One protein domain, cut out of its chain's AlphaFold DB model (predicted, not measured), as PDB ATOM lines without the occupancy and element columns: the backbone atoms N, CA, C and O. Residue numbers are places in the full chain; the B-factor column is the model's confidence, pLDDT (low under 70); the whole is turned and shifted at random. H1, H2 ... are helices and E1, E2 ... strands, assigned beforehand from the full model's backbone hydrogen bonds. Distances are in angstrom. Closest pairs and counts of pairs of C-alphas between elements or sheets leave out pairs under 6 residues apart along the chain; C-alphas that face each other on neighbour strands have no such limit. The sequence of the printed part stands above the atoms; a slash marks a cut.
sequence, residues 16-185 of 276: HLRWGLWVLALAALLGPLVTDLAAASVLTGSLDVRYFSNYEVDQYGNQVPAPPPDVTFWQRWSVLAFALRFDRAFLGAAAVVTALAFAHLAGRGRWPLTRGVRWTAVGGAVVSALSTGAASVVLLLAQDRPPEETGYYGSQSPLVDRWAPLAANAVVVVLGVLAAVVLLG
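AT A GLANCE: This is residues 16 to 185 of the 276 residues of an uncharacterized protein of Kineococcus aurantiacus (UniProt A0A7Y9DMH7). Four long helices make a flat up-and-down bundle, each running against the one before it; H4 and H5 lie between H1 and H7. The small strand hairpin E1 and E2 lies beyond the bundle's end near H2, H3 and H6. The 170 printed residues, mostly helix by class, hold seven named helices and two antiparallel named strands, in the order H1 H2 E1 E2 H3 H4 H5 H6 H7. The whole is loose, with a radius of gyration of the C-alphas of 20.3 A and spans of 74 by 40 by 18 A.

HOW THE PARTS SIT: H1, residues 16 to 43, touches H4, residues 86 to 106, at 23 degrees, a shallow tilt, opposite ways; their closest C-alphas, of Ala 28 and Ala 93, are 4.3 A apart. H2, residues 48 to 51, is close to H1 but not clearly touching: the closest C-alphas, of Val 42 and Asp 48, are 7.0 A apart. E1, residues 54 to 57, and E2, residues 63 to 66, form a hairpin, with N 56 and O 64 at 3.0 A, within hydrogen-bond range. H3, residues 73 to 83, touches H6, residues 147 to 150, closest at the C-alphas of Trp 74 and Thr 150, 5.4 A. H5, residues 115 to 143, touches H7, residues 158 to 184, closest at the C-alphas of Ala 125 and Gly 176, 5.1 A; H7 is apart from H1. Every O i to N i+4 pair is within hydrogen-bond range in H3, H4 and H5, against 23 of 24 in H1 and 21 of 23 in H7; H2 and H6 are too short for one.

IN THESE COORDINATES: H1 begins at C-alpha 16 (-113.468, 78.716, 18.668) and is 40.1 A long, H4 30.0 A and H5 42.1 A. H7, 37.5 A, ends at C-alpha 184 (-99.299, 97.241, 23.068).

THE WHOLE: The C-alphas farthest apart, of Gln 59 and Gly 109, are 74.8 A apart. The printed part has no cut, and no link is long. The pLDDT is under 70 in 24 residues, among them 81 to 87 and 149 to 155.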
ATOM      1  N   HIS A  16    -114.632  79.535  19.016       81.75
ATOM      2  CA  HIS A  16    -113.468  78.716  18.668       81.75
ATOM      3  C   HIS A  16    -112.233  79.557  18.306       81.75
ATOM      4  O   HIS A  16    -111.116  79.205  18.674       81.75
ATOM      5  N   LEU A  17    -112.427  80.711  17.664       80.69
ATOM      6  CA  LEU A  17    -111.342  81.589  17.230       80.69
ATOM      7  C   LEU A  17    -110.692  82.290  18.435       80.69
ATOM      8  O   LEU A  17    -109.470  82.384  18.527       80.69
ATOM      9  N   ARG A  18    -111.502  82.684  19.428       79.19
ATOM     10  CA  ARG A  18    -111.005  83.203  20.718       79.19
ATOM     11  C   ARG A  18    -110.198  82.162  21.489       79.19
ATOM     12  O   ARG A  18    -109.184  82.507  22.088       79.19
ATOM     13  N   TRP A  19    -110.644  80.909  21.473       83.19
ATOM     14  CA  TRP A  19    -109.933  79.804  22.115       83.19
ATOM     15  C   TRP A  19    -108.590  79.523  21.435       83.19
ATOM     16  O   TRP A  19    -107.574  79.426  22.119       83.19
ATOM     17  N   GLY A  20    -108.555  79.491  20.099       79.69
ATOM     18  CA  GLY A  20    -107.316  79.310  19.335       79.69
ATOM     19  C   GLY A  20    -106.261  80.378  19.640       79.69
ATOM     20  O   GLY A  20    -105.093  80.054  19.835       79.69
ATOM     21  N   LEU A  21    -106.672  81.643  19.779       78.75
ATOM     22  CA  LEU A  21    -105.768  82.741  20.146       78.75
ATOM     23  C   LEU A  21    -105.158  82.571  21.545       78.75
ATOM     24  O   LEU A  21    -103.980  82.866  21.737       78.75
ATOM     25  N   TRP A  22    -105.932  82.076  22.513       80.75
ATOM     26  CA  TRP A  22    -105.415  81.763  23.848       80.75
ATOM     27  C   TRP A  22    -104.442  80.590  23.837       80.75
ATOM     28  O   TRP A  22    -103.402  80.671  24.485       80.75
ATOM     29  N   VAL A  23    -104.745  79.533  23.081       80.69
ATOM     30  CA  VAL A  23    -103.846  78.380  22.921       80.69
ATOM     31  C   VAL A  23    -102.514  78.819  22.321       80.69
ATOM     32  O   VAL A  23    -101.467  78.435  22.832       80.69
ATOM     33  N   LEU A  24    -102.537  79.683  21.302       74.94
ATOM     34  CA  LEU A  24    -101.322  80.243  20.709       74.94
ATOM     35  C   LEU A  24    -100.537  81.098  21.711       74.94
ATOM     36  O   LEU A  24     -99.332  80.912  21.860       74.94
ATOM     37  N   ALA A  25    -101.200  81.995  22.442       71.00
ATOM     38  CA  ALA A  25    -100.530  82.824  23.445       71.00
ATOM     39  C   ALA A  25     -99.902  81.986  24.576       71.00
ATOM     40  O   ALA A  25     -98.786  82.269  25.004       71.00
ATOM     41  N   LEU A  26    -100.587  80.931  25.027       74.69
ATOM     42  CA  LEU A  26    -100.054  79.981  26.005       74.69
ATOM     43  C   LEU A  26     -98.881  79.182  25.434       74.69
ATOM     44  O   LEU A  26     -97.873  79.042  26.116       74.69
ATOM     45  N   ALA A  27     -98.970  78.707  24.190       72.62
ATOM     46  CA  ALA A  27     -97.881  77.985  23.533       72.62
ATOM     47  C   ALA A  27     -96.613  78.847  23.407       72.62
ATOM     48  O   ALA A  27     -95.512  78.353  23.653       72.62
ATOM     49  N   ALA A  28     -96.769  80.144  23.109       70.75
ATOM     50  CA  ALA A  28     -95.662  81.099  23.056       70.75
ATOM     51  C   ALA A  28     -94.953  81.291  24.408       70.75
ATOM     52  O   ALA A  28     -93.786  81.666  24.432       70.75
ATOM     53  N   LEU A  29     -95.641  81.039  25.526       72.69
ATOM     54  CA  LEU A  29     -95.082  81.159  26.873       72.69
ATOM     55  C   LEU A  29     -94.562  79.817  27.409       72.69
ATOM     56  O   LEU A  29     -93.534  79.775  28.079       72.69
ATOM     57  N   LEU A  30     -95.249  78.717  27.091       75.00
ATOM     58  CA  LEU A  30     -94.935  77.384  27.597       75.00
ATOM     59  C   LEU A  30     -93.589  76.875  27.074       75.00
ATOM     60  O   LEU A  30     -92.829  76.305  27.847       75.00
ATOM     61  N   GLY A  31     -93.287  77.090  25.788       74.31
ATOM     62  CA  GLY A  31     -92.026  76.650  25.184       74.31
ATOM     63  C   GLY A  31     -90.799  77.193  25.928       74.31
ATOM     64  O   GLY A  31     -90.052  76.395  26.492       74.31
ATOM     65  N   PRO A  32     -90.627  78.525  26.014       72.50
ATOM     66  CA  PRO A  32     -89.534  79.149  26.760       72.50
ATOM     67  C   PRO A  32     -89.481  78.702  28.221       72.50
ATOM     68  O   PRO A  32     -88.416  78.376  28.725       72.50
ATOM     69  N   LEU A  33     -90.637  78.610  28.884       72.62
ATOM     70  CA  LEU A  33     -90.706  78.249  30.297       72.62
ATOM     71  C   LEU A  33     -90.265  76.802  30.558       72.62
ATOM     72  O   LEU A  33     -89.495  76.553  31.481       72.62
ATOM     73  N   VAL A  34     -90.711  75.846  29.737       76.75
ATOM     74  CA  VAL A  34     -90.262  74.444  29.818       76.75
ATOM     75  C   VAL A  34     -88.766  74.348  29.542       76.75
ATOM     76  O   VAL A  34     -88.055  73.621  30.236       76.75
ATOM     77  N   THR A  35     -88.281  75.104  28.560       74.69
ATOM     78  CA  THR A  35     -86.862  75.182  28.227       74.69
ATOM     79  C   THR A  35     -86.032  75.750  29.385       74.69
ATOM     80  O   THR A  35     -85.004  75.167  29.720       74.69
ATOM     81  N   ASP A  36     -86.501  76.797  30.065       74.75
ATOM     82  CA  ASP A  36     -85.828  77.388  31.229       74.75
ATOM     83  C   ASP A  36     -85.845  76.458  32.450       74.75
ATOM     84  O   ASP A  36     -84.845  76.332  33.154       74.75
ATOM     85  N   LEU A  37     -86.953  75.752  32.692       80.06
ATOM     86  CA  LEU A  37     -87.044  74.736  33.749       80.06
ATOM     87  C   LEU A  37     -86.094  73.562  33.493       80.06
ATOM     88  O   LEU A  37     -85.432  73.083  34.419       80.06
ATOM     89  N   ALA A  38     -85.995  73.113  32.241       74.56
ATOM     90  CA  ALA A  38     -85.035  72.090  31.845       74.56
ATOM     91  C   ALA A  38     -83.592  72.596  32.007       74.56
ATOM     92  O   ALA A  38     -82.760  71.883  32.568       74.56
ATOM     93  N   ALA A  39     -83.317  73.844  31.615       75.06
ATOM     94  CA  ALA A  39     -82.028  74.496  31.823       75.06
ATOM     95  C   ALA A  39     -81.646  74.566  33.305       75.06
ATOM     96  O   ALA A  39     -80.567  74.118  33.686       75.06
ATOM     97  N   ALA A  40     -82.552  75.041  34.159       79.50
ATOM     98  CA  ALA A  40     -82.340  75.099  35.601       79.50
ATOM     99  C   ALA A  40     -82.092  73.705  36.204       79.50
ATOM    100  O   ALA A  40     -81.223  73.545  37.061       79.50
ATOM    101  N   SER A  41     -82.806  72.682  35.729       74.81
ATOM    102  CA  SER A  41     -82.632  71.298  36.190       74.81
ATOM    103  C   SER A  41     -81.244  70.755  35.848       74.81
ATOM    104  O   SER A  41     -80.560  70.196  36.702       74.81
ATOM    105  N   VAL A  42     -80.775  70.979  34.622       72.50
ATOM    106  CA  VAL A  42     -79.420  70.573  34.236       72.50
ATOM    107  C   VAL A  42     -78.367  71.379  35.003       72.50
ATOM    108  O   VAL A  42     -77.430  70.794  35.528       72.50
ATOM    109  N   LEU A  43     -78.530  72.697  35.149       74.75
ATOM    110  CA  LEU A  43     -77.553  73.551  35.839       74.75
ATOM    111  C   LEU A  43     -77.419  73.236  37.336       74.75
ATOM    112  O   LEU A  43     -76.311  73.261  37.872       74.75
ATOM    113  N   THR A  44     -78.523  72.888  37.998       80.69
ATOM    114  CA  THR A  44     -78.532  72.460  39.410       80.69
ATOM    115  C   THR A  44     -77.980  71.049  39.620       80.69
ATOM    116  O   THR A  44     -77.860  70.611  40.760       80.69
ATOM    117  N   GLY A  45     -77.633  70.338  38.541       77.19
ATOM    118  CA  GLY A  45     -77.129  68.969  38.596       77.19
ATOM    119  C   GLY A  45     -78.206  67.924  38.891       77.19
ATOM    120  O   GLY A  45     -77.891  66.751  39.075       77.19
ATOM    121  N   SER A  46     -79.494  68.297  38.891       78.75
ATOM    122  CA  SER A  46     -80.589  67.349  39.158       78.75
ATOM    123  C   SER A  46     -80.709  66.261  38.087       78.75
ATOM    124  O   SER A  46     -81.320  65.218  38.309       78.75
ATOM    125  N   LEU A  47     -80.088  66.493  36.929       72.62
ATOM    126  CA  LEU A  47     -80.024  65.563  35.814       72.62
ATOM    127  C   LEU A  47     -78.634  64.935  35.632       72.62
ATOM    128  O   LEU A  47     -78.446  64.176  34.680       72.62
ATOM    129  N   ASP A  48     -77.685  65.179  36.545       78.94
ATOM    130  CA  ASP A  48     -76.315  64.682  36.398       78.94
ATOM    131  C   ASP A  48     -76.265  63.155  36.341       78.94
ATOM    132  O   ASP A  48     -75.656  62.573  35.449       78.94
ATOM    133  N   VAL A  49     -77.020  62.502  37.228       70.25
ATOM    134  CA  VAL A  49     -77.163  61.039  37.262       70.25
ATOM    135  C   VAL A  49     -77.812  60.501  35.984       70.25
ATOM    136  O   VAL A  49     -77.604  59.349  35.631       70.25
ATOM    137  N   ARG A  50     -78.599  61.299  35.254       75.06
ATOM    138  CA  ARG A  50     -79.275  60.834  34.036       75.06
ATOM    139  C   ARG A  50     -78.402  60.949  32.790       75.06
ATOM    140  O   ARG A  50     -78.510  60.096  31.919       75.06
ATOM    141  N   TYR A  51     -77.600  62.008  32.689       71.75
ATOM    142  CA  TYR A  51     -76.824  62.301  31.477       71.75
ATOM    143  C   TYR A  51     -75.338  61.979  31.595       71.75
ATOM    144  O   TYR A  51     -74.697  61.774  30.569       71.75
ATOM    145  N   PHE A  52     -74.798  61.926  32.810       75.38
ATOM    146  CA  PHE A  52     -73.368  61.746  33.050       75.38
ATOM    147  C   PHE A  52     -73.065  60.567  33.976       75.38
ATOM    148  O   PHE A  52     -71.919  60.415  34.387       75.38
ATOM    149  N   SER A  53     -74.055  59.735  34.328       76.12
ATOM    150  CA  SER A  53     -73.773  58.531  35.111       76.12
ATOM    151  C   SER A  53     -72.797  57.636  34.364       76.12
ATOM    152  O   SER A  53     -73.038  57.217  33.231       76.12
ATOM    153  N   ASN A  54     -71.705  57.315  35.045       76.75
ATOM    154  CA  ASN A  54     -70.920  56.152  34.693       76.75
ATOM    155  C   ASN A  54     -71.581  54.950  35.364       76.75
ATOM    156  O   ASN A  54     -72.073  55.044  36.489       76.75
ATOM    157  N   TYR A  55     -71.626  53.823  34.669       80.06
ATOM    158  CA  TYR A  55     -72.080  52.578  35.271       80.06
ATOM    159  C   TYR A  55     -70.869  51.884  35.881       80.06
ATOM    160  O   TYR A  55     -69.954  51.482  35.162       80.06
ATOM    161  N   GLU A  56     -70.862  51.760  37.202       85.06
ATOM    162  CA  GLU A  56     -69.903  50.923  37.914       85.06
ATOM    163  C   GLU A  56     -70.523  49.548  38.146       85.06
ATOM    164  O   GLU A  56     -71.733  49.414  38.320       85.06
ATOM    165  N   VAL A  57     -69.697  48.507  38.114       87.81
ATOM    166  CA  VAL A  57     -70.138  47.149  38.425       87.81
ATOM    167  C   VAL A  57     -69.929  46.930  39.920       87.81
ATOM    168  O   VAL A  57     -68.799  47.021  40.400       87.81
ATOM    169  N   ASP A  58     -71.006  46.677  40.665       89.62
ATOM    170  CA  ASP A  58     -70.909  46.362  42.090       89.62
ATOM    171  C   ASP A  58     -70.221  45.005  42.329       89.62
ATOM    172  O   ASP A  58     -69.958  44.218  41.419       89.62
ATOM    173  N   GLN A  59     -69.959  44.695  43.599       92.00
ATOM    174  CA  GLN A  59     -69.373  43.416  44.025       92.00
ATOM    175  C   GLN A  59     -70.203  42.169  43.642       92.00
ATOM    176  O   GLN A  59     -69.722  41.048  43.801       92.00
ATOM    177  N   TYR A  60     -71.439  42.348  43.170       92.94
ATOM    178  CA  TYR A  60     -72.348  41.290  42.735       92.94
ATOM    179  C   TYR A  60     -72.480  41.207  41.207       92.94
ATOM    180  O   TYR A  60     -73.232  40.368  40.713       92.94
ATOM    181  N   GLY A  61     -71.756  42.038  40.450       91.94
ATOM    182  CA  GLY A  61     -71.831  42.067  38.992       91.94
ATOM    183  C   GLY A  61     -72.955  42.944  38.426       91.94
ATOM    184  O   GLY A  61     -73.150  42.951  37.210       91.94
ATOM    185  N   ASN A  62     -73.694  43.688  39.254       92.25
ATOM    186  CA  ASN A  62     -74.759  44.572  38.781       92.25
ATOM    187  C   ASN A  62     -74.193  45.934  38.380       92.25
ATOM    188  O   ASN A  62     -73.383  46.511  39.100       92.25
ATOM    189  N   GLN A  63     -74.680  46.492  37.270       86.44
ATOM    190  CA  GLN A  63     -74.397  47.881  36.917       86.44
ATOM    191  C   GLN A  63     -75.207  48.824  37.811       86.44
ATOM    192  O   GLN A  63     -76.435  48.881  37.718       86.44
ATOM    193  N   VAL A  64     -74.517  49.587  38.649       85.50
ATOM    194  CA  VAL A  64     -75.085  50.664  39.461       85.50
ATOM    195  C   VAL A  64     -74.612  52.011  38.914       85.50
ATOM    196  O   VAL A  64     -73.431  52.170  38.605       85.50
ATOM    197  N   PRO A  65     -75.514  52.997  38.763       79.81
ATOM    198  CA  PRO A  65     -75.126  54.332  38.335       79.81
ATOM    199  C   PRO A  65     -74.280  54.988  39.430       79.81
ATOM    200  O   PRO A  65     -74.775  55.279  40.520       79.81
ATOM    201  N   ALA A  66     -73.010  55.230  39.127       78.00
ATOM    202  CA  ALA A  66     -72.114  56.016  39.951       78.00
ATOM    203  C   ALA A  66     -72.189  57.484  39.501       78.00
ATOM    204  O   ALA A  66     -72.063  57.773  38.301       78.00
ATOM    205  N   PRO A  67     -72.433  58.434  40.423       63.66
ATOM    206  CA  PRO A  67     -72.354  59.842  40.087       63.66
ATOM    207  C   PRO A  67     -70.900  60.155  39.698       63.66
ATOM    208  O   PRO A  67     -69.991  59.867  40.480       63.66
ATOM    209  N   PRO A  68     -70.650  60.708  38.504       70.38
ATOM    210  CA  PRO A  68     -69.304  61.112  38.117       70.38
ATOM    211  C   PRO A  68     -68.783  62.146  39.129       70.38
ATOM    212  O   PRO A  68     -69.525  63.068  39.486       70.38
ATOM    213  N   PRO A  69     -67.533  62.015  39.604       65.12
ATOM    214  CA  PRO A  69     -67.052  62.830  40.714       65.12
ATOM    215  C   PRO A  69     -66.968  64.330  40.400       65.12
ATOM    216  O   PRO A  69     -67.013  65.118  41.334       65.12
ATOM    217  N   ASP A  70     -66.946  64.751  39.128       79.12
ATOM    218  CA  ASP A  70     -66.668  66.146  38.765       79.12
ATOM    219  C   ASP A  70     -67.374  66.599  37.470       79.12
ATOM    220  O   ASP A  70     -66.720  66.976  36.495       79.12
ATOM    221  N   VAL A  71     -68.717  66.589  37.419       78.38
ATOM    222  CA  VAL A  71     -69.412  67.225  36.278       78.38
ATOM    223  C   VAL A  71     -69.267  68.737  36.371       78.38
ATOM    224  O   VAL A  71     -69.865  69.383  37.243       78.38
ATOM    225  N   THR A  72     -68.503  69.313  35.448       82.75
ATOM    226  CA  THR A  72     -68.311  70.762  35.389       82.75
ATOM    227  C   THR A  72     -69.559  71.459  34.844       82.75
ATOM    228  O   THR A  72     -70.375  70.881  34.120       82.75
ATOM    229  N   PHE A  73     -69.698  72.753  35.143       80.81
ATOM    230  CA  PHE A  73     -70.743  73.596  34.551       80.81
ATOM    231  C   PHE A  73     -70.763  73.505  33.015       80.81
ATOM    232  O   PHE A  73     -71.835  73.452  32.415       80.81
ATOM    233  N   TRP A  74     -69.591  73.443  32.376       79.00
ATOM    234  CA  TRP A  74     -69.479  73.410  30.918       79.00
ATOM    235  C   TRP A  74     -69.929  72.086  30.309       79.00
ATOM    236  O   TRP A  74     -70.574  72.093  29.262       79.00
ATOM    237  N   GLN A  75     -69.680  70.965  30.988       76.69
ATOM    238  CA  GLN A  75     -70.217  69.664  30.583       76.69
ATOM    239  C   GLN A  75     -71.748  69.644  30.684       76.69
ATOM    240  O   GLN A  75     -72.427  69.221  29.750       76.69
ATOM    241  N   ARG A  76     -72.317  70.188  31.768       79.25
ATOM    242  CA  ARG A  76     -73.777  70.364  31.906       79.25
ATOM    243  C   ARG A  76     -74.343  71.254  30.799       79.25
ATOM    244  O   ARG A  76     -75.373  70.933  30.207       79.25
ATOM    245  N   TRP A  77     -73.654  72.349  30.486       76.31
ATOM    246  CA  TRP A  77     -74.063  73.284  29.440       76.31
ATOM    247  C   TRP A  77     -74.014  72.676  28.032       76.31
ATOM    248  O   TRP A  77     -74.901  72.943  27.224       76.31
ATOM    249  N   SER A  78     -73.025  71.839  27.717       73.19
ATOM    250  CA  SER A  78     -72.928  71.219  26.391       73.19
ATOM    251  C   SER A  78     -74.080  70.242  26.134       73.19
ATOM    252  O   SER A  78     -74.691  70.286  25.065       73.19
ATOM    253  N   VAL A  79     -74.465  69.445  27.138       74.38
ATOM    254  CA  VAL A  79     -75.685  68.621  27.078       74.38
ATOM    255  C   VAL A  79     -76.914  69.497  26.889       74.38
ATOM    256  O   VAL A  79     -77.775  69.164  26.079       74.38
ATOM    257  N   LEU A  80     -76.974  70.640  27.576       72.75
ATOM    258  CA  LEU A  80     -78.040  71.620  27.401       72.75
ATOM    259  C   LEU A  80     -78.172  72.058  25.940       72.75
ATOM    260  O   LEU A  80     -79.249  71.943  25.361       72.75
ATOM    261  N   ALA A  81     -77.071  72.530  25.354       68.88
ATOM    262  CA  ALA A  81     -77.028  73.085  24.007       68.88
ATOM    263  C   ALA A  81     -77.379  72.047  22.927       68.88
ATOM    264  O   ALA A  81     -77.957  72.400  21.902       68.88
ATOM    265  N   PHE A  82     -77.067  70.767  23.157       67.88
ATOM    266  CA  PHE A  82     -77.406  69.682  22.232       67.88
ATOM    267  C   PHE A  82     -78.818  69.118  22.433       67.88
ATOM    268  O   PHE A  82     -79.513  68.825  21.456       67.88
ATOM    269  N   ALA A  83     -79.245  68.924  23.683       67.62
ATOM    270  CA  ALA A  83     -80.508  68.264  24.007       67.62
ATOM    271  C   ALA A  83     -81.700  69.210  23.862       67.62
ATOM    272  O   ALA A  83     -82.750  68.837  23.329       67.62
ATOM    273  N   LEU A  84     -81.539  70.447  24.322       62.69
ATOM    274  CA  LEU A  84     -82.538  71.484  24.166       62.69
ATOM    275  C   LEU A  84     -82.179  72.208  22.876       62.69
ATOM    276  O   LEU A  84     -81.260  73.012  22.841       62.69
ATOM    277  N   ARG A  85     -82.885  71.895  21.785       69.62
ATOM    278  CA  ARG A  85     -82.821  72.661  20.528       69.62
ATOM    279  C   ARG A  85     -83.373  74.075  20.767       69.62
ATOM    280  O   ARG A  85     -84.480  74.384  20.322       69.62
ATOM    281  N   PHE A  86     -82.644  74.886  21.535       65.50
ATOM    282  CA  PHE A  86     -83.026  76.203  22.048       65.50
ATOM    283  C   PHE A  86     -83.508  77.106  20.922       65.50
ATOM    284  O   PHE A  86     -84.580  77.705  21.003       65.50
ATOM    285  N   ASP A  87     -82.770  77.086  19.823       64.44
ATOM    286  CA  ASP A  87     -83.061  77.773  18.576       64.44
ATOM    287  C   ASP A  87     -84.497  77.501  18.105       64.44
ATOM    288  O   ASP A  87     -85.211  78.433  17.756       64.44
ATOM    289  N   ARG A  88     -85.003  76.265  18.187       71.31
ATOM    290  CA  ARG A  88     -86.375  75.953  17.744       71.31
ATOM    291  C   ARG A  88     -87.451  76.414  18.717       71.31
ATOM    292  O   ARG A  88     -88.505  76.859  18.267       71.31
ATOM    293  N   ALA A  89     -87.213  76.301  20.023       69.94
ATOM    294  CA  ALA A  89     -88.186  76.712  21.036       69.94
ATOM    295  C   ALA A  89     -88.398  78.234  21.007       69.94
ATOM    296  O   ALA A  89     -89.538  78.705  20.976       69.94
ATOM    297  N   PHE A  90     -87.306  78.997  20.923       69.62
ATOM    298  CA  PHE A  90     -87.366  80.456  20.887       69.62
ATOM    299  C   PHE A  90     -87.832  80.997  19.532       69.62
ATOM    300  O   PHE A  90     -88.655  81.912  19.503       69.62
ATOM    301  N   LEU A  91     -87.404  80.400  18.409       71.50
ATOM    302  CA  LEU A  91     -87.942  80.755  17.088       71.50
ATOM    303  C   LEU A  91     -89.438  80.445  16.989       71.50
ATOM    304  O   LEU A  91     -90.188  81.242  16.431       71.50
ATOM    305  N   GLY A  92     -89.889  79.327  17.566       74.88
ATOM    306  CA  GLY A  92     -91.306  78.977  17.636       74.88
ATOM    307  C   GLY A  92     -92.118  80.023  18.398       74.88
ATOM    308  O   GLY A  92     -93.121  80.517  17.885       74.88
ATOM    309  N   ALA A  93     -91.656  80.427  19.584       73.69
ATOM    310  CA  ALA A  93     -92.311  81.471  20.369       73.69
ATOM    311  C   ALA A  93     -92.344  82.819  19.625       73.69
ATOM    312  O   ALA A  93     -93.407  83.435  19.515       73.69
ATOM    313  N   ALA A  94     -91.222  83.243  19.034       73.38
ATOM    314  CA  ALA A  94     -91.149  84.475  18.246       73.38
ATOM    315  C   ALA A  94     -92.089  84.447  17.029       73.38
ATOM    316  O   ALA A  94     -92.787  85.430  16.761       73.38
ATOM    317  N   ALA A  95     -92.164  83.318  16.321       77.94
ATOM    318  CA  ALA A  95     -93.067  83.133  15.190       77.94
ATOM    319  C   ALA A  95     -94.538  83.227  15.618       77.94
ATOM    320  O   ALA A  95     -95.325  83.911  14.963       77.94
ATOM    321  N   VAL A  96     -94.908  82.611  16.746       79.12
ATOM    322  CA  VAL A  96     -96.278  82.681  17.278       79.12
ATOM    323  C   VAL A  96     -96.646  84.109  17.674       79.12
ATOM    324  O   VAL A  96     -97.723  84.586  17.313       79.12
ATOM    325  N   VAL A  97     -95.761  84.830  18.366       77.06
ATOM    326  CA  VAL A  97     -96.026  86.225  18.753       77.06
ATOM    327  C   VAL A  97     -96.118  87.131  17.518       77.06
ATOM    328  O   VAL A  97     -97.004  87.983  17.448       77.06
ATOM    329  N   THR A  98     -95.284  86.897  16.501       76.62
ATOM    330  CA  THR A  98     -95.356  87.607  15.212       76.62
ATOM    331  C   THR A  98     -96.678  87.328  14.493       76.62
ATOM    332  O   THR A  98     -97.328  88.255  14.011       76.62
ATOM    333  N   ALA A  99     -97.133  86.071  14.474       80.38
ATOM    334  CA  ALA A  99     -98.420  85.696  13.899       80.38
ATOM    335  C   ALA A  99     -99.594  86.358  14.641       80.38
ATOM    336  O   ALA A  99    -100.525  86.849  14.005       80.38
ATOM    337  N   LEU A 100     -99.535  86.442  15.976       77.94
ATOM    338  CA  LEU A 100    -100.532  87.151  16.783       77.94
ATOM    339  C   LEU A 100    -100.537  88.658  16.499       77.94
ATOM    340  O   LEU A 100    -101.609  89.251  16.386       77.94
ATOM    341  N   ALA A 101     -99.365  89.277  16.346       78.56
ATOM    342  CA  ALA A 101     -99.252  90.682  15.962       78.56
ATOM    343  C   ALA A 101     -99.821  90.934  14.556       78.56
ATOM    344  O   ALA A 101    -100.579  91.884  14.361       78.56
ATOM    345  N   PHE A 102     -99.540  90.054  13.593       80.62
ATOM    346  CA  PHE A 102    -100.111  90.147  12.250       80.62
ATOM    347  C   PHE A 102    -101.632  89.972  12.266       80.62
ATOM    348  O   PHE A 102    -102.349  90.788  11.692       80.62
ATOM    349  N   ALA A 103    -102.144  88.972  12.990       79.62
ATOM    350  CA  ALA A 103    -103.579  88.777  13.182       79.62
ATOM    351  C   ALA A 103    -104.233  89.998  13.851       79.62
ATOM    352  O   ALA A 103    -105.343  90.383  13.487       79.62
ATOM    353  N   HIS A 104    -103.535  90.649  14.789       79.56
ATOM    354  CA  HIS A 104    -104.004  91.881  15.412       79.56
ATOM    355  C   HIS A 104    -104.130  93.034  14.410       79.56
ATOM    356  O   HIS A 104    -105.133  93.748  14.428       79.56
ATOM    357  N   LEU A 105    -103.131  93.203  13.538       82.00
ATOM    358  CA  LEU A 105    -103.113  94.240  12.506       82.00
ATOM    359  C   LEU A 105    -104.165  93.983  11.424       82.00
ATOM    360  O   LEU A 105    -104.953  94.878  11.126       82.00
ATOM    361  N   ALA A 106    -104.208  92.766  10.879       82.31
ATOM    362  CA  ALA A 106    -105.137  92.369   9.822       82.31
ATOM    363  C   ALA A 106    -106.597  92.327  10.308       82.31
ATOM    364  O   ALA A 106    -107.523  92.574   9.540       82.31
ATOM    365  N   GLY A 107    -106.812  92.034  11.595       73.69
ATOM    366  CA  GLY A 107    -108.130  91.974  12.223       73.69
ATOM    367  C   GLY A 107    -108.669  93.310  12.740       73.69
ATOM    368  O   GLY A 107    -109.735  93.305  13.371       73.69
ATOM    369  N   ARG A 108    -107.967  94.437  12.523       68.31
ATOM    370  CA  ARG A 108    -108.415  95.772  12.964       68.31
ATOM    371  C   ARG A 108    -109.835  96.045  12.452       68.31
ATOM    372  O   ARG A 108    -110.066  96.129  11.255       68.31
ATOM    373  N   GLY A 109    -110.788  96.141  13.381       63.62
ATOM    374  CA  GLY A 109    -112.205  96.416  13.114       63.62
ATOM    375  C   GLY A 109    -113.141  95.212  13.255       63.62
ATOM    376  O   GLY A 109    -114.299  95.399  13.605       63.62
ATOM    377  N   ARG A 110    -112.653  93.974  13.074       69.62
ATOM    378  CA  ARG A 110    -113.485  92.764  13.232       69.62
ATOM    379  C   ARG A 110    -113.229  92.041  14.548       69.62
ATOM    380  O   ARG A 110    -114.180  91.677  15.224       69.62
ATOM    381  N   TRP A 111    -111.966  91.881  14.955       69.00
ATOM    382  CA  TRP A 111    -111.606  91.038  16.105       69.00
ATOM    383  C   TRP A 111    -110.483  91.653  16.949       69.00
ATOM    384  O   TRP A 111    -109.332  91.219  16.862       69.00
ATOM    385  N   PRO A 112    -110.765  92.665  17.789       77.06
ATOM    386  CA  PRO A 112    -109.745  93.179  18.690       77.06
ATOM    387  C   PRO A 112    -109.289  92.066  19.644       77.06
ATOM    388  O   PRO A 112    -110.095  91.486  20.374       77.06
ATOM    389  N   LEU A 113    -107.983  91.774  19.654       81.06
ATOM    390  CA  LEU A 113    -107.395  90.890  20.660       81.06
ATOM    391  C   LEU A 113    -107.694  91.452  22.049       81.06
ATOM    392  O   LEU A 113    -107.518  92.656  22.283       81.06
ATOM    393  N   THR A 114    -108.114  90.583  22.967       85.31
ATOM    394  CA  THR A 114    -108.353  90.979  24.355       85.31
ATOM    395  C   THR A 114    -107.044  91.425  25.002       85.31
ATOM    396  O   THR A 114    -105.958  90.963  24.642       85.31
ATOM    397  N   ARG A 115    -107.142  92.325  25.985       85.19
ATOM    398  CA  ARG A 115    -105.980  92.820  26.733       85.19
ATOM    399  C   ARG A 115    -105.150  91.663  27.305       85.19
ATOM    400  O   ARG A 115    -103.935  91.694  27.180       85.19
ATOM    401  N   GLY A 116    -105.804  90.625  27.835       82.25
ATOM    402  CA  GLY A 116    -105.138  89.424  28.352       82.25
ATOM    403  C   GLY A 116    -104.239  88.737  27.321       82.25
ATOM    404  O   GLY A 116    -103.050  88.593  27.573       82.25
ATOM    405  N   VAL A 117    -104.767  88.415  26.133       80.31
ATOM    406  CA  VAL A 117    -103.998  87.747  25.062       80.31
ATOM    407  C   VAL A 117    -102.779  88.572  24.647       80.31
ATOM    408  O   VAL A 117    -101.694  88.021  24.477       80.31
ATOM    409  N   ARG A 118    -102.933  89.898  24.530       83.69
ATOM    410  CA  ARG A 118    -101.825  90.803  24.182       83.69
ATOM    411  C   ARG A 118    -100.716  90.760  25.231       83.69
ATOM    412  O   ARG A 118     -99.561  90.585  24.870       83.69
ATOM    413  N   TRP A 119    -101.061  90.879  26.515       84.12
ATOM    414  CA  TRP A 119    -100.074  90.841  27.600       84.12
ATOM    415  C   TRP A 119     -99.398  89.478  27.728       84.12
ATOM    416  O   TRP A 119     -98.192  89.434  27.944       84.12
ATOM    417  N   THR A 120    -100.129  88.376  27.544       79.12
ATOM    418  CA  THR A 120     -99.537  87.031  27.545       79.12
ATOM    419  C   THR A 120     -98.550  86.855  26.393       79.12
ATOM    420  O   THR A 120     -97.440  86.380  26.618       79.12
ATOM    421  N   ALA A 121     -98.905  87.290  25.180       75.94
ATOM    422  CA  ALA A 121     -98.016  87.220  24.022       75.94
ATOM    423  C   ALA A 121     -96.756  88.084  24.203       75.94
ATOM    424  O   ALA A 121     -95.649  87.627  23.928       75.94
ATOM    425  N   VAL A 122     -96.907  89.305  24.729       80.38
ATOM    426  CA  VAL A 122     -95.773  90.180  25.071       80.38
ATOM    427  C   VAL A 122     -94.893  89.534  26.136       80.38
ATOM    428  O   VAL A 122     -93.678  89.502  25.979       80.38
ATOM    429  N   GLY A 123     -95.490  88.997  27.203       78.88
ATOM    430  CA  GLY A 123     -94.758  88.306  28.262       78.88
ATOM    431  C   GLY A 123     -93.947  87.130  27.717       78.88
ATOM    432  O   GLY A 123     -92.760  87.030  28.007       78.88
ATOM    433  N   GLY A 124     -94.550  86.303  26.855       76.56
ATOM    434  CA  GLY A 124     -93.856  85.208  26.169       76.56
ATOM    435  C   GLY A 124     -92.684  85.685  25.305       76.56
ATOM    436  O   GLY A 124     -91.606  85.096  25.361       76.56
ATOM    437  N   ALA A 125     -92.849  86.785  24.560       76.88
ATOM    438  CA  ALA A 125     -91.760  87.377  23.777       76.88
ATOM    439  C   ALA A 125     -90.620  87.912  24.652       76.88
ATOM    440  O   ALA A 125     -89.456  87.678  24.335       76.88
ATOM    441  N   VAL A 126     -90.938  88.594  25.757       80.19
ATOM    442  CA  VAL A 126     -89.934  89.119  26.694       80.19
ATOM    443  C   VAL A 126     -89.153  87.980  27.342       80.19
ATOM    444  O   VAL A 126     -87.927  88.019  27.337       80.19
ATOM    445  N   VAL A 127     -89.841  86.948  27.845       79.25
ATOM    446  CA  VAL A 127     -89.185  85.763  28.422       79.25
ATOM    447  C   VAL A 127     -88.297  85.090  27.376       79.25
ATOM    448  O   VAL A 127     -87.114  84.903  27.627       79.25
ATOM    449  N   SER A 128     -88.812  84.843  26.167       77.25
ATOM    450  CA  SER A 128     -88.023  84.257  25.072       77.25
ATOM    451  C   SER A 128     -86.761  85.064  24.773       77.25
ATOM    452  O   SER A 128     -85.682  84.490  24.651       77.25
ATOM    453  N   ALA A 129     -86.877  86.392  24.671       78.12
ATOM    454  CA  ALA A 129     -85.755  87.281  24.388       78.12
ATOM    455  C   ALA A 129     -84.699  87.250  25.504       78.12
ATOM    456  O   ALA A 129     -83.507  87.162  25.211       78.12
ATOM    457  N   LEU A 130     -85.126  87.281  26.770       80.75
ATOM    458  CA  LEU A 130     -84.224  87.217  27.922       80.75
ATOM    459  C   LEU A 130     -83.496  85.872  27.996       80.75
ATOM    460  O   LEU A 130     -82.274  85.858  28.124       80.75
ATOM    461  N   SER A 131     -84.215  84.758  27.853       78.25
ATOM    462  CA  SER A 131     -83.632  83.412  27.903       78.25
ATOM    463  C   SER A 131     -82.666  83.177  26.739       78.25
ATOM    464  O   SER A 131     -81.564  82.663  26.927       78.25
ATOM    465  N   THR A 132     -83.022  83.657  25.546       76.31
ATOM    466  CA  THR A 132     -82.148  83.632  24.366       76.31
ATOM    467  C   THR A 132     -80.881  84.473  24.583       76.31
ATOM    468  O   THR A 132     -79.769  84.046  24.258       76.31
ATOM    469  N   GLY A 133     -81.019  85.664  25.171       78.31
ATOM    470  CA  GLY A 133     -79.890  86.524  25.529       78.31
ATOM    471  C   GLY A 133     -78.957  85.861  26.544       78.31
ATOM    472  O   GLY A 133     -77.748  85.824  26.330       78.31
ATOM    473  N   ALA A 134     -79.514  85.265  27.602       79.25
ATOM    474  CA  ALA A 134     -78.746  84.525  28.600       79.25
ATOM    475  C   ALA A 134     -77.986  83.347  27.973       79.25
ATOM    476  O   ALA A 134     -76.782  83.213  28.190       79.25
ATOM    477  N   ALA A 135     -78.650  82.552  27.127       76.62
ATOM    478  CA  ALA A 135     -78.007  81.460  26.403       76.62
ATOM    479  C   ALA A 135     -76.860  81.957  25.511       76.62
ATOM    480  O   ALA A 135     -75.792  81.352  25.508       76.62
ATOM    481  N   SER A 136     -77.038  83.096  24.828       76.50
ATOM    482  CA  SER A 136     -75.980  83.731  24.022       76.50
ATOM    483  C   SER A 136     -74.752  84.066  24.854       76.50
ATOM    484  O   SER A 136     -73.633  83.775  24.445       76.50
ATOM    485  N   VAL A 137     -74.958  84.686  26.019       80.75
ATOM    486  CA  VAL A 137     -73.867  85.089  26.913       80.75
ATOM    487  C   VAL A 137     -73.093  83.862  27.377       80.75
ATOM    488  O   VAL A 137     -71.870  83.866  27.312       80.75
ATOM    489  N   VAL A 138     -73.782  82.792  27.780       76.81
ATOM    490  CA  VAL A 138     -73.106  81.557  28.193       76.81
ATOM    491  C   VAL A 138     -72.344  80.924  27.026       76.81
ATOM    492  O   VAL A 138     -71.222  80.469  27.221       76.81
ATOM    493  N   LEU A 139     -72.896  80.947  25.810       73.94
ATOM    494  CA  LEU A 139     -72.235  80.418  24.613       73.94
ATOM    495  C   LEU A 139     -70.975  81.220  24.252       73.94
ATOM    496  O   LEU A 139     -69.947  80.634  23.927       73.94
ATOM    497  N   LEU A 140     -71.019  82.549  24.382       77.56
ATOM    498  CA  LEU A 140     -69.847  83.411  24.211       77.56
ATOM    499  C   LEU A 140     -68.786  83.146  25.284       77.56
ATOM    500  O   LEU A 140     -67.612  83.007  24.958       77.56
ATOM    501  N   LEU A 141     -69.200  83.010  26.547       79.38
ATOM    502  CA  LEU A 141     -68.293  82.665  27.641       79.38
ATOM    503  C   LEU A 141     -67.680  81.267  27.466       79.38
ATOM    504  O   LEU A 141     -66.538  81.065  27.867       79.38
ATOM    505  N   ALA A 142     -68.409  80.321  26.865       72.25
ATOM    506  CA  ALA A 142     -67.899  78.987  26.546       72.25
ATOM    507  C   ALA A 142     -66.806  79.042  25.473       72.25
ATOM    508  O   ALA A 142     -65.838  78.298  25.542       72.25
ATOM    509  N   GLN A 143     -66.944  79.927  24.483       73.69
ATOM    510  CA  GLN A 143     -65.982  80.055  23.382       73.69
ATOM    511  C   GLN A 143     -64.640  80.641  23.804       73.69
ATOM    512  O   GLN A 143     -63.632  80.368  23.160       73.69
ATOM    513  N   ASP A 144     -64.620  81.447  24.862       80.12
ATOM    514  CA  ASP A 144     -63.385  82.040  25.380       80.12
ATOM    515  C   ASP A 144     -62.635  81.086  26.335       80.12
ATOM    516  O   ASP A 144     -61.595  81.448  26.891       80.12
ATOM    517  N   ARG A 145     -63.142  79.861  26.542       76.50
ATOM    518  CA  ARG A 145     -62.515  78.842  27.393       76.50
ATOM    519  C   ARG A 145     -61.581  77.917  26.605       76.50
ATOM    520  O   ARG A 145     -61.802  77.687  25.416       76.50
ATOM    521  N   PRO A 146     -60.551  77.348  27.262       78.88
ATOM    522  CA  PRO A 146     -59.701  76.336  26.647       78.88
ATOM    523  C   PRO A 146     -60.534  75.129  26.173       78.88
ATOM    524  O   PRO A 146     -61.420  74.692  26.912       78.88
ATOM    525  N   PRO A 147     -60.234  74.534  25.000       70.94
ATOM    526  CA  PRO A 147     -61.015  73.422  24.436       70.94
ATOM    527  C   PRO A 147     -61.127  72.214  25.376       70.94
ATOM    528  O   PRO A 147     -62.137  71.509  25.405       70.94
ATOM    529  N   GLU A 148     -60.078  72.003  26.164       75.69
ATOM    530  CA  GLU A 148     -59.938  70.929  27.141       75.69
ATOM    531  C   GLU A 148     -60.825  71.092  28.387       75.69
ATOM    532  O   GLU A 148     -61.120  70.100  29.049       75.69
ATOM    533  N   GLU A 149     -61.354  72.290  28.661       68.75
ATOM    534  CA  GLU A 149     -62.339  72.507  29.734       68.75
ATOM    535  C   GLU A 149     -63.790  72.336  29.263       68.75
ATOM    536  O   GLU A 149     -64.672  71.996  30.057       68.75
ATOM    537  N   THR A 150     -64.065  72.597  27.984       63.97
ATOM    538  CA  THR A 150     -65.437  72.664  27.464       63.97
ATOM    539  C   THR A 150     -65.907  71.376  26.809       63.97
ATOM    540  O   THR A 150     -67.114  71.173  26.682       63.97
ATOM    541  N   GLY A 151     -64.985  70.528  26.331       62.44
ATOM    542  CA  GLY A 151     -65.326  69.353  25.513       62.44
ATOM    543  C   GLY A 151     -66.075  69.708  24.218       62.44
ATOM    544  O   GLY A 151     -66.627  68.838  23.547       62.44
ATOM    545  N   TYR A 152     -66.126  70.999  23.885       62.38
ATOM    546  CA  TYR A 152     -66.830  71.559  22.747       62.38
ATOM    547  C   TYR A 152     -65.842  71.709  21.595       62.38
ATOM    548  O   TYR A 152     -65.023  72.627  21.575       62.38
ATOM    549  N   TYR A 153     -65.922  70.799  20.629       60.69
ATOM    550  CA  TYR A 153     -65.221  70.939  19.357       60.69
ATOM    551  C   TYR A 153     -66.056  71.843  18.456       60.69
ATOM    552  O   TYR A 153     -66.822  71.376  17.612       60.69
ATOM    553  N   GLY A 154     -65.951  73.148  18.706       62.28
ATOM    554  CA  GLY A 154     -66.530  74.161  17.836       62.28
ATOM    555  C   GLY A 154     -66.012  74.011  16.409       62.28
ATOM    556  O   GLY A 154     -64.910  73.494  16.173       62.28
ATOM    557  N   SER A 155     -66.802  74.451  15.435       64.31
ATOM    558  CA  SER A 155     -66.260  74.581  14.092       64.31
ATOM    559  C   SER A 155     -65.145  75.632  14.147       64.31
ATOM    560  O   SER A 155     -65.267  76.651  14.815       64.31
ATOM    561  N   GLN A 156     -64.043  75.465  13.412       70.00
ATOM    562  CA  GLN A 156     -63.019  76.525  13.358       70.00
ATOM    563  C   GLN A 156     -63.514  77.819  12.669       70.00
ATOM    564  O   GLN A 156     -62.730  78.718  12.369       70.00
ATOM    565  N   SER A 157     -64.818  77.924  12.395       78.06
ATOM    566  CA  SER A 157     -65.455  79.068  11.773       78.06
ATOM    567  C   SER A 157     -66.123  79.955  12.830       78.06
ATOM    568  O   SER A 157     -67.212  79.631  13.314       78.06
ATOM    569  N   PRO A 158     -65.567  81.146  13.123       73.81
ATOM    570  CA  PRO A 158     -66.226  82.110  14.005       73.81
ATOM    571  C   PRO A 158     -67.585  82.567  13.451       73.81
ATOM    572  O   PRO A 158     -68.441  83.027  14.205       73.81
ATOM    573  N   LEU A 159     -67.816  82.435  12.140       72.06
ATOM    574  CA  LEU A 159     -69.110  82.721  11.525       72.06
ATOM    575  C   LEU A 159     -70.205  81.779  12.041       72.06
ATOM    576  O   LEU A 159     -71.283  82.236  12.409       72.06
ATOM    577  N   VAL A 160     -69.919  80.478  12.067       69.81
ATOM    578  CA  VAL A 160     -70.889  79.449  12.462       69.81
ATOM    579  C   VAL A 160     -71.053  79.439  13.975       69.81
ATOM    580  O   VAL A 160     -72.178  79.409  14.464       69.81
ATOM    581  N   ASP A 161     -69.948  79.545  14.706       68.75
ATOM    582  CA  ASP A 161     -69.974  79.364  16.152       68.75
ATOM    583  C   ASP A 161     -70.427  80.631  16.882       68.75
ATOM    584  O   ASP A 161     -71.166  80.557  17.862       68.75
ATOM    585  N   ARG A 162     -70.014  81.818  16.424       74.94
ATOM    586  CA  ARG A 162     -70.263  83.083  17.135       74.94
ATOM    587  C   ARG A 162     -71.343  83.923  16.465       74.94
ATOM    588  O   ARG A 162     -72.281  84.366  17.126       74.94
ATOM    589  N   TRP A 163     -71.233  84.141  15.156       74.31
ATOM    590  CA  TRP A 163     -72.097  85.099  14.463       74.31
ATOM    591  C   TRP A 163     -73.489  84.558  14.142       74.31
ATOM    592  O   TRP A 163     -74.456  85.303  14.276       74.31
ATOM    593  N   ALA A 164     -73.622  83.285  13.762       70.25
ATOM    594  CA  ALA A 164     -74.927  82.707  13.439       70.25
ATOM    595  C   ALA A 164     -75.889  82.669  14.648       70.25
ATOM    596  O   ALA A 164     -77.023  83.134  14.493       70.25
ATOM    597  N   PRO A 165     -75.472  82.239  15.860       70.06
ATOM    598  CA  PRO A 165     -76.331  82.305  17.041       70.06
ATOM    599  C   PRO A 165     -76.684  83.748  17.404       70.06
ATOM    600  O   PRO A 165     -77.853  84.062  17.607       70.06
ATOM    601  N   LEU A 166     -75.701  84.659  17.401       74.56
ATOM    602  CA  LEU A 166     -75.943  86.081  17.669       74.56
ATOM    603  C   LEU A 166     -76.958  86.692  16.695       74.56
ATOM    604  O   LEU A 166     -77.847  87.425  17.122       74.56
ATOM    605  N   ALA A 167     -76.856  86.373  15.403       72.44
ATOM    606  CA  ALA A 167     -77.787  86.849  14.388       72.44
ATOM    607  C   ALA A 167     -79.201  86.290  14.601       72.44
ATOM    608  O   ALA A 167     -80.165  87.055  14.569       72.44
ATOM    609  N   ALA A 168     -79.340  84.989  14.877       72.69
ATOM    610  CA  ALA A 168     -80.634  84.381  15.193       72.69
ATOM    611  C   ALA A 168     -81.281  85.045  16.421       72.69
ATOM    612  O   ALA A 168     -82.468  85.380  16.411       72.69
ATOM    613  N   ASN A 169     -80.477  85.327  17.443       75.00
ATOM    614  CA  ASN A 169     -80.934  85.931  18.689       75.00
ATOM    615  C   ASN A 169     -81.335  87.394  18.486       75.00
ATOM    616  O   ASN A 169     -82.384  87.820  18.969       75.00
ATOM    617  N   ALA A 170     -80.570  88.147  17.692       75.06
ATOM    618  CA  ALA A 170     -80.938  89.498  17.283       75.06
ATOM    619  C   ALA A 170     -82.279  89.516  16.529       75.06
ATOM    620  O   ALA A 170     -83.125  90.361  16.814       75.06
ATOM    621  N   VAL A 171     -82.514  88.560  15.623       77.00
ATOM    622  CA  VAL A 171     -83.792  88.429  14.904       77.00
ATOM    623  C   VAL A 171     -84.946  88.158  15.871       77.00
ATOM    624  O   VAL A 171     -85.971  88.834  15.787       77.00
ATOM    625  N   VAL A 172     -84.783  87.230  16.820       77.00
ATOM    626  CA  VAL A 172     -85.801  86.929  17.846       77.00
ATOM    627  C   VAL A 172     -86.140  88.172  18.672       77.00
ATOM    628  O   VAL A 172     -87.318  88.482  18.855       77.00
ATOM    629  N   VAL A 173     -85.127  88.917  19.125       76.56
ATOM    630  CA  VAL A 173     -85.319  90.147  19.909       76.56
ATOM    631  C   VAL A 173     -86.046  91.208  19.086       76.56
ATOM    632  O   VAL A 173     -87.040  91.763  19.552       76.56
ATOM    633  N   VAL A 174     -85.597  91.477  17.858       78.50
ATOM    634  CA  VAL A 174     -86.205  92.498  16.991       78.50
ATOM    635  C   VAL A 174     -87.660  92.155  16.678       78.50
ATOM    636  O   VAL A 174     -88.533  93.008  16.843       78.50
ATOM    637  N   LEU A 175     -87.950  90.912  16.284       76.69
ATOM    638  CA  LEU A 175     -89.319  90.472  16.002       76.69
ATOM    639  C   LEU A 175     -90.202  90.522  17.252       76.69
ATOM    640  O   LEU A 175     -91.334  90.996  17.179       76.69
ATOM    641  N   GLY A 176     -89.677  90.101  18.408       77.19
ATOM    642  CA  GLY A 176     -90.382  90.177  19.686       77.19
ATOM    643  C   GLY A 176     -90.733  91.612  20.078       77.19
ATOM    644  O   GLY A 176     -91.875  91.885  20.448       77.19
ATOM    645  N   VAL A 177     -89.788  92.548  19.934       77.88
ATOM    646  CA  VAL A 177     -90.006  93.978  20.208       77.88
ATOM    647  C   VAL A 177     -91.025  94.571  19.241       77.88
ATOM    648  O   VAL A 177     -91.966  95.223  19.686       77.88
ATOM    649  N   LEU A 178     -90.892  94.322  17.935       75.44
ATOM    650  CA  LEU A 178     -91.846  94.810  16.935       75.44
ATOM    651  C   LEU A 178     -93.257  94.291  17.212       75.44
ATOM    652  O   LEU A 178     -94.217  95.062  17.211       75.44
ATOM    653  N   ALA A 179     -93.388  93.000  17.506       75.69
ATOM    654  CA  ALA A 179     -94.672  92.407  17.833       75.69
ATOM    655  C   ALA A 179     -95.245  92.975  19.141       75.69
ATOM    656  O   ALA A 179     -96.437  93.273  19.202       75.69
ATOM    657  N   ALA A 180     -94.413  93.209  20.159       75.50
ATOM    658  CA  ALA A 180     -94.843  93.854  21.396       75.50
ATOM    659  C   ALA A 180     -95.323  95.293  21.162       75.50
ATOM    660  O   ALA A 180     -96.385  95.663  21.658       75.50
ATOM    661  N   VAL A 181     -94.601  96.081  20.359       81.19
ATOM    662  CA  VAL A 181     -95.005  97.441  19.960       81.19
ATOM    663  C   VAL A 181     -96.335  97.414  19.211       81.19
ATOM    664  O   VAL A 181     -97.206  98.232  19.486       81.19
ATOM    665  N   VAL A 182     -96.539  96.454  18.307       80.44
ATOM    666  CA  VAL A 182     -97.809  96.291  17.584       80.44
ATOM    667  C   VAL A 182     -98.956  95.913  18.525       80.44
ATOM    668  O   VAL A 182    -100.060  96.438  18.393       80.44
ATOM    669  N   LEU A 183     -98.716  95.004  19.472       79.31
ATOM    670  CA  LEU A 183     -99.744  94.495  20.381       79.31
ATOM    671  C   LEU A 183    -100.118  95.503  21.479       79.31
ATOM    672  O   LEU A 183    -101.295  95.592  21.848       79.31
ATOM    673  N   LEU A 184     -99.137  96.247  21.998       83.75
ATOM    674  CA  LEU A 184     -99.299  97.241  23.068       83.75
ATOM    675  C   LEU A 184     -99.513  98.666  22.563       83.75
ATOM    676  O   LEU A 184     -99.906  99.528  23.349       83.75
ATOM    677  N   GLY A 185     -99.230  98.920  21.287       83.75
ATOM    678  CA  GLY A 185     -99.353 100.236  20.685       83.75
ATOM    679  C   GLY A 185    -100.766 100.803  20.830       83.75
ATOM    680  O   GLY A 185    -101.734 100.045  20.988       83.75
TER     681      GLY A 185